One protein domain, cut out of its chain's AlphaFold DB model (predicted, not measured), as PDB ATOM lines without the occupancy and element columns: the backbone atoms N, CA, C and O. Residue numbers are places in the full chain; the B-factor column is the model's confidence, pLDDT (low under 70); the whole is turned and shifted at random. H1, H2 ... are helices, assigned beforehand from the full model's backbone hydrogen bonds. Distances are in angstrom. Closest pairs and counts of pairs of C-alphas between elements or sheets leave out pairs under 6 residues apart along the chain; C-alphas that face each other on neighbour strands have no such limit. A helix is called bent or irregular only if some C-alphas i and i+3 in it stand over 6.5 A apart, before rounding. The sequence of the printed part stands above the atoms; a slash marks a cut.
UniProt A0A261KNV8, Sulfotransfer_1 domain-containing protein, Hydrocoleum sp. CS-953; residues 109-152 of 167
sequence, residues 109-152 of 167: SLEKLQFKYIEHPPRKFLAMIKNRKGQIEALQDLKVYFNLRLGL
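What this domain is: This is residues 109 to 152 of the 167 residues of the protein "Sulfotransfer_1 domain-containing protein" of Hydrocoleum sp. CS-953 (UniProt A0A261KNV8). Two long helices, H1 and then H2, follow each other almost without a break and meet near their ends as a wide V, with the tight link at residue 131 at the corner. The two arms do not fold back on each other, and the longest axis runs from the free end of H1 to the tail after H2. The printed part has 44 residues with two named helices and no named strand, and its class is all helix. The whole is extended, with a radius of gyration of the C-alphas of 16.7 A, and the C-alphas span 52 by 19 by 9 A.

Where its parts are: H1 holds residues 109 to 130 and is 30.5 A long from first to last C-alpha. It begins with C-alpha 109 at (177.616, 134.775, 224.405) and ends with C-alpha 130 at (185.161, 164.248, 225.977). H1 has a kink of 31 degrees near residue 121. It is neither bent nor irregular, but only just: C-alphas 116 and 119 are 6.4 A apart. H2 holds residues 132 to 149, is 25.6 A long and ends with C-alpha 149 at (197.587, 169.328, 200.019).

How they stand to each other: H1 and H2 are close but not clearly touching, with 2 pairs of C-alphas within 8 A. Their closest C-alphas, those of Met 128 and Gly 134, are 7.9 A apart. The lines of the two helices are about perpendicular, at 74 degrees, and their centres are 26.5 A apart. In H2 every O i to N i+4 pair is within hydrogen-bond range; in H1 14 of 18 are.

The domain as a whole: The C-alphas of Ser 109 and Leu 152, the two farthest apart, are 52.8 A apart. The printed part has no cut, and the link from H1 to H2 is tight. Residues 112 to 118, 120 to 143 and 145 to 151 stand free. The mean pLDDT of the printed part is 83.9, and no printed residue is under 70.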
ATOM      1  N   SER A 109     177.089 134.347 225.711       91.88
ATOM      2  CA  SER A 109     177.616 134.775 224.405       91.88
ATOM      3  C   SER A 109     176.858 135.977 223.832       91.88
ATOM      4  O   SER A 109     177.472 136.863 223.238       91.88
ATOM      5  N   LEU A 110     175.542 136.041 224.055       89.69
ATOM      6  CA  LEU A 110     174.717 137.180 223.653       89.69
ATOM      7  C   LEU A 110     175.084 138.445 224.427       89.69
ATOM      8  O   LEU A 110     175.197 139.503 223.821       89.69
ATOM      9  N   GLU A 111     175.352 138.350 225.730       90.06
ATOM     10  CA  GLU A 111     175.806 139.505 226.513       90.06
ATOM     11  C   GLU A 111     177.186 139.994 226.083       90.06
ATOM     12  O   GLU A 111     177.418 141.200 226.033       90.06
ATOM     13  N   LYS A 112     178.094 139.083 225.709       89.12
ATOM     14  CA  LYS A 112     179.387 139.462 225.114       89.12
ATOM     15  C   LYS A 112     179.183 140.225 223.804       89.12
ATOM     16  O   LYS A 112     179.840 141.242 223.577       89.12
ATOM     17  N   LEU A 113     178.262 139.759 222.956       89.75
ATOM     18  CA  LEU A 113     177.921 140.413 221.692       89.75
ATOM     19  C   LEU A 113     177.282 141.789 221.931       89.75
ATOM     20  O   LEU A 113     177.739 142.787 221.377       89.75
ATOM     21  N   GLN A 114     176.282 141.857 222.809       89.69
ATOM     22  CA  GLN A 114     175.624 143.092 223.224       89.69
ATOM     23  C   GLN A 114     176.638 144.097 223.768       89.69
ATOM     24  O   GLN A 114     176.646 145.254 223.353       89.69
ATOM     25  N   PHE A 115     177.544 143.670 224.648       87.44
ATOM     26  CA  PHE A 115     178.578 144.548 225.178       87.44
ATOM     27  C   PHE A 115     179.465 145.106 224.058       87.44
ATOM     28  O   PHE A 115     179.666 146.317 223.972       87.44
ATOM     29  N   LYS A 116     179.952 144.241 223.161       86.44
ATOM     30  CA  LYS A 116     180.881 144.614 222.086       86.44
ATOM     31  C   LYS A 116     180.264 145.539 221.034       86.44
ATOM     32  O   LYS A 116     180.945 146.454 220.574       86.44
ATOM     33  N   TYR A 117     179.015 145.295 220.643       89.81
ATOM     34  CA  TYR A 117     178.396 145.958 219.491       89.81
ATOM     35  C   TYR A 117     177.344 147.003 219.857       89.81
ATOM     36  O   TYR A 117     177.094 147.898 219.057       89.81
ATOM     37  N   ILE A 118     176.750 146.926 221.048       89.38
ATOM     38  CA  ILE A 118     175.677 147.837 221.463       89.38
ATOM     39  C   ILE A 118     176.181 148.797 222.535       89.38
ATOM     40  O   ILE A 118     176.068 150.006 222.371       89.38
ATOM     41  N   GLU A 119     176.776 148.298 223.620       86.25
ATOM     42  CA  GLU A 119     177.170 149.166 224.740       86.25
ATOM     43  C   GLU A 119     178.501 149.895 224.511       86.25
ATOM     44  O   GLU A 119     178.645 151.072 224.851       86.25
ATOM     45  N   HIS A 120     179.502 149.200 223.967       85.88
ATOM     46  CA  HIS A 120     180.854 149.733 223.830       85.88
ATOM     47  C   HIS A 120     180.976 150.860 222.785       85.88
ATOM     48  O   HIS A 120     181.585 151.878 223.121       85.88
ATOM     49  N   PRO A 121     180.410 150.772 221.559       90.38
ATOM     50  CA  PRO A 121     180.549 151.832 220.557       90.38
ATOM     51  C   PRO A 121     180.057 153.220 221.007       90.38
ATOM     52  O   PRO A 121     180.843 154.163 220.897       90.38
ATOM     53  N   PRO A 122     178.844 153.392 221.577       87.81
ATOM     54  CA  PRO A 122     178.396 154.704 222.035       87.81
ATOM     55  C   PRO A 122     179.206 155.193 223.240       87.81
ATOM     56  O   PRO A 122     179.552 156.371 223.296       87.81
ATOM     57  N   ARG A 123     179.587 154.309 224.177       86.00
ATOM     58  CA  ARG A 123     180.468 154.676 225.300       86.00
ATOM     59  C   ARG A 123     181.824 155.179 224.815       86.00
ATOM     60  O   ARG A 123     182.277 156.229 225.264       86.00
ATOM     61  N   LYS A 124     182.454 154.462 223.879       84.12
ATOM     62  CA  LYS A 124     183.731 154.851 223.265       84.12
ATOM     63  C   LYS A 124     183.597 156.176 222.519       84.12
ATOM     64  O   LYS A 124     184.452 157.042 222.669       84.12
ATOM     65  N   PHE A 125     182.517 156.354 221.764       86.44
ATOM     66  CA  PHE A 125     182.228 157.597 221.056       86.44
ATOM     67  C   PHE A 125     182.070 158.785 222.017       86.44
ATOM     68  O   PHE A 125     182.744 159.798 221.855       86.44
ATOM     69  N   LEU A 126     181.270 158.644 223.077       86.12
ATOM     70  CA  LEU A 126     181.114 159.676 224.109       86.12
ATOM     71  C   LEU A 126     182.431 159.980 224.836       86.12
ATOM     72  O   LEU A 126     182.727 161.145 225.109       86.12
ATOM     73  N   ALA A 127     183.237 158.962 225.141       83.38
ATOM     74  CA  ALA A 127     184.561 159.150 225.732       83.38
ATOM     75  C   ALA A 127     185.499 159.922 224.786       83.38
ATOM     76  O   ALA A 127     186.214 160.822 225.225       83.38
ATOM     77  N   MET A 128     185.445 159.630 223.485       81.06
ATOM     78  CA  MET A 128     186.207 160.331 222.452       81.06
ATOM     79  C   MET A 128     185.759 161.791 222.285       81.06
ATOM     80  O   MET A 128     186.602 162.671 222.138       81.06
ATOM     81  N   ILE A 129     184.455 162.081 222.394       83.19
ATOM     82  CA  ILE A 129     183.941 163.463 222.411       83.19
ATOM     83  C   ILE A 129     184.486 164.247 223.610       83.19
ATOM     84  O   ILE A 129     184.801 165.429 223.495       83.19
ATOM     85  N   LYS A 130     184.626 163.602 224.770       81.81
ATOM     86  CA  LYS A 130     185.161 164.248 225.977       81.81
ATOM     87  C   LYS A 130     186.685 164.425 225.941       81.81
ATOM     88  O   LYS A 130     187.223 165.185 226.746       81.81
ATOM     89  N   ASN A 131     187.391 163.770 225.017       81.06
ATOM     90  CA  ASN A 131     188.844 163.863 224.892       81.06
ATOM     91  C   ASN A 131     189.280 165.121 224.117       81.06
ATOM     92  O   ASN A 131     189.689 165.061 222.957       81.06
ATOM     93  N   ARG A 132     189.221 166.277 224.787       72.75
ATOM     94  CA  ARG A 132     189.566 167.592 224.218       72.75
ATOM     95  C   ARG A 132     190.995 167.663 223.664       72.75
ATOM     96  O   ARG A 132     191.211 168.308 222.646       72.75
ATOM     97  N   LYS A 133     191.958 166.996 224.313       76.12
ATOM     98  CA  LYS A 133     193.362 166.975 223.870       76.12
ATOM     99  C   LYS A 133     193.496 166.279 222.511       76.12
ATOM    100  O   LYS A 133     194.036 166.875 221.588       76.12
ATOM    101  N   GLY A 134     192.903 165.091 222.371       74.69
ATOM    102  CA  GLY A 134     192.930 164.343 221.109       74.69
ATOM    103  C   GLY A 134     192.209 165.054 219.959       74.69
ATOM    104  O   GLY A 134     192.624 164.942 218.813       74.69
ATOM    105  N   GLN A 135     191.161 165.834 220.245       79.06
ATOM    106  CA  GLN A 135     190.486 166.640 219.218       79.06
ATOM    107  C   GLN A 135     191.335 167.815 218.730       79.06
ATOM    108  O   GLN A 135     191.329 168.112 217.539       79.06
ATOM    109  N   ILE A 136     192.057 168.485 219.636       79.06
ATOM    110  CA  ILE A 136     192.961 169.584 219.273       79.06
ATOM    111  C   ILE A 136     194.098 169.058 218.396       79.06
ATOM    112  O   ILE A 136     194.358 169.643 217.348       79.06
ATOM    113  N   GLU A 137     194.719 167.942 218.786       78.94
ATOM    114  CA  GLU A 137     195.771 167.276 218.004       78.94
ATOM    115  C   GLU A 137     195.249 166.858 216.620       78.94
ATOM    116  O   GLU A 137     195.833 167.219 215.605       78.94
ATOM    117  N   ALA A 138     194.071 166.227 216.546       81.12
ATOM    118  CA  ALA A 138     193.480 165.826 215.268       81.12
ATOM    119  C   ALA A 138     193.157 167.018 214.347       81.12
ATOM    120  O   ALA A 138     193.324 166.925 213.134       81.12
ATOM    121  N   LEU A 139     192.697 168.148 214.898       84.94
ATOM    122  CA  LEU A 139     192.460 169.372 214.126       84.94
ATOM    123  C   LEU A 139     193.767 170.008 213.639       84.94
ATOM    124  O   LEU A 139     193.795 170.551 212.535       84.94
ATOM    125  N   GLN A 140     194.837 169.945 214.437       84.75
ATOM    126  CA  GLN A 140     196.170 170.395 214.031       84.75
ATOM    127  C   GLN A 140     196.699 169.540 212.877       84.75
ATOM    128  O   GLN A 140     197.083 170.097 211.851       84.75
ATOM    129  N   ASP A 141     196.618 168.216 212.992       80.50
ATOM    130  CA  ASP A 141     197.041 167.285 211.942       80.50
ATOM    131  C   ASP A 141     196.222 167.460 210.660       80.50
ATOM    132  O   ASP A 141     196.772 167.512 209.560       80.50
ATOM    133  N   LEU A 142     194.899 167.623 210.787       85.25
ATOM    134  CA  LEU A 142     194.012 167.876 209.654       85.25
ATOM    135  C   LEU A 142     194.364 169.201 208.963       85.25
ATOM    136  O   LEU A 142     194.415 169.262 207.736       85.25
ATOM    137  N   LYS A 143     194.642 170.255 209.739       86.88
ATOM    138  CA  LYS A 143     195.073 171.555 209.211       86.88
ATOM    139  C   LYS A 143     196.400 171.438 208.461       86.88
ATOM    140  O   LYS A 143     196.488 171.927 207.341       86.88
ATOM    141  N   VAL A 144     197.395 170.756 209.034       79.56
ATOM    142  CA  VAL A 144     198.690 170.494 208.378       79.56
ATOM    143  C   VAL A 144     198.486 169.725 207.073       79.56
ATOM    144  O   VAL A 144     199.011 170.116 206.034       79.56
ATOM    145  N   TYR A 145     197.665 168.676 207.092       83.19
ATOM    146  CA  TYR A 145     197.337 167.894 205.905       83.19
ATOM    147  C   TYR A 145     196.684 168.739 204.800       83.19
ATOM    148  O   TYR A 145     197.093 168.656 203.640       83.19
ATOM    149  N   PHE A 146     195.690 169.570 205.134       87.25
ATOM    150  CA  PHE A 146     195.042 170.448 204.157       87.25
ATOM    151  C   PHE A 146     195.995 171.514 203.621       87.25
ATOM    152  O   PHE A 146     196.001 171.755 202.416       87.25
ATOM    153  N   ASN A 147     196.830 172.104 204.474       82.62
ATOM    154  CA  ASN A 147     197.822 173.088 204.057       82.62
ATOM    155  C   ASN A 147     198.853 172.492 203.086       82.62
ATOM    156  O   ASN A 147     199.119 173.088 202.042       82.62
ATOM    157  N   LEU A 148     199.370 171.291 203.380       80.12
ATOM    158  CA  LEU A 148     200.275 170.552 202.491       80.12
ATOM    159  C   LEU A 148     199.597 170.196 201.163       80.12
ATOM    160  O   LEU A 148     200.203 170.312 200.100       80.12
ATOM    161  N   ARG A 149     198.328 169.775 201.206       83.62
ATOM    162  CA  ARG A 149     197.587 169.328 200.019       83.62
ATOM    163  C   ARG A 149     197.111 170.471 199.123       83.62
ATOM    164  O   ARG A 149     196.965 170.267 197.921       83.62
ATOM    165  N   LEU A 150     196.866 171.648 199.691       85.88
ATOM    166  CA  LEU A 150     196.486 172.859 198.959       85.88
ATOM    167  C   LEU A 150     197.698 173.725 198.573       85.88
ATOM    168  O   LEU A 150     197.514 174.755 197.934       85.88
ATOM    169  N   GLY A 151     198.919 173.316 198.942       77.62
ATOM    170  CA  GLY A 151     200.147 174.059 198.640       77.62
ATOM    171  C   GLY A 151     200.214 175.429 199.323       77.62
ATOM    172  O   GLY A 151     200.839 176.341 198.794       77.62
ATOM    173  N   LEU A 152     199.533 175.587 200.463       71.00
ATOM    174  CA  LEU A 152     199.399 176.868 201.164       71.00
ATOM    175  C   LEU A 152     200.561 177.155 202.129       71.00
ATOM    176  O   LEU A 152     200.693 178.294 202.568       71.00
TER     177      LEU A 152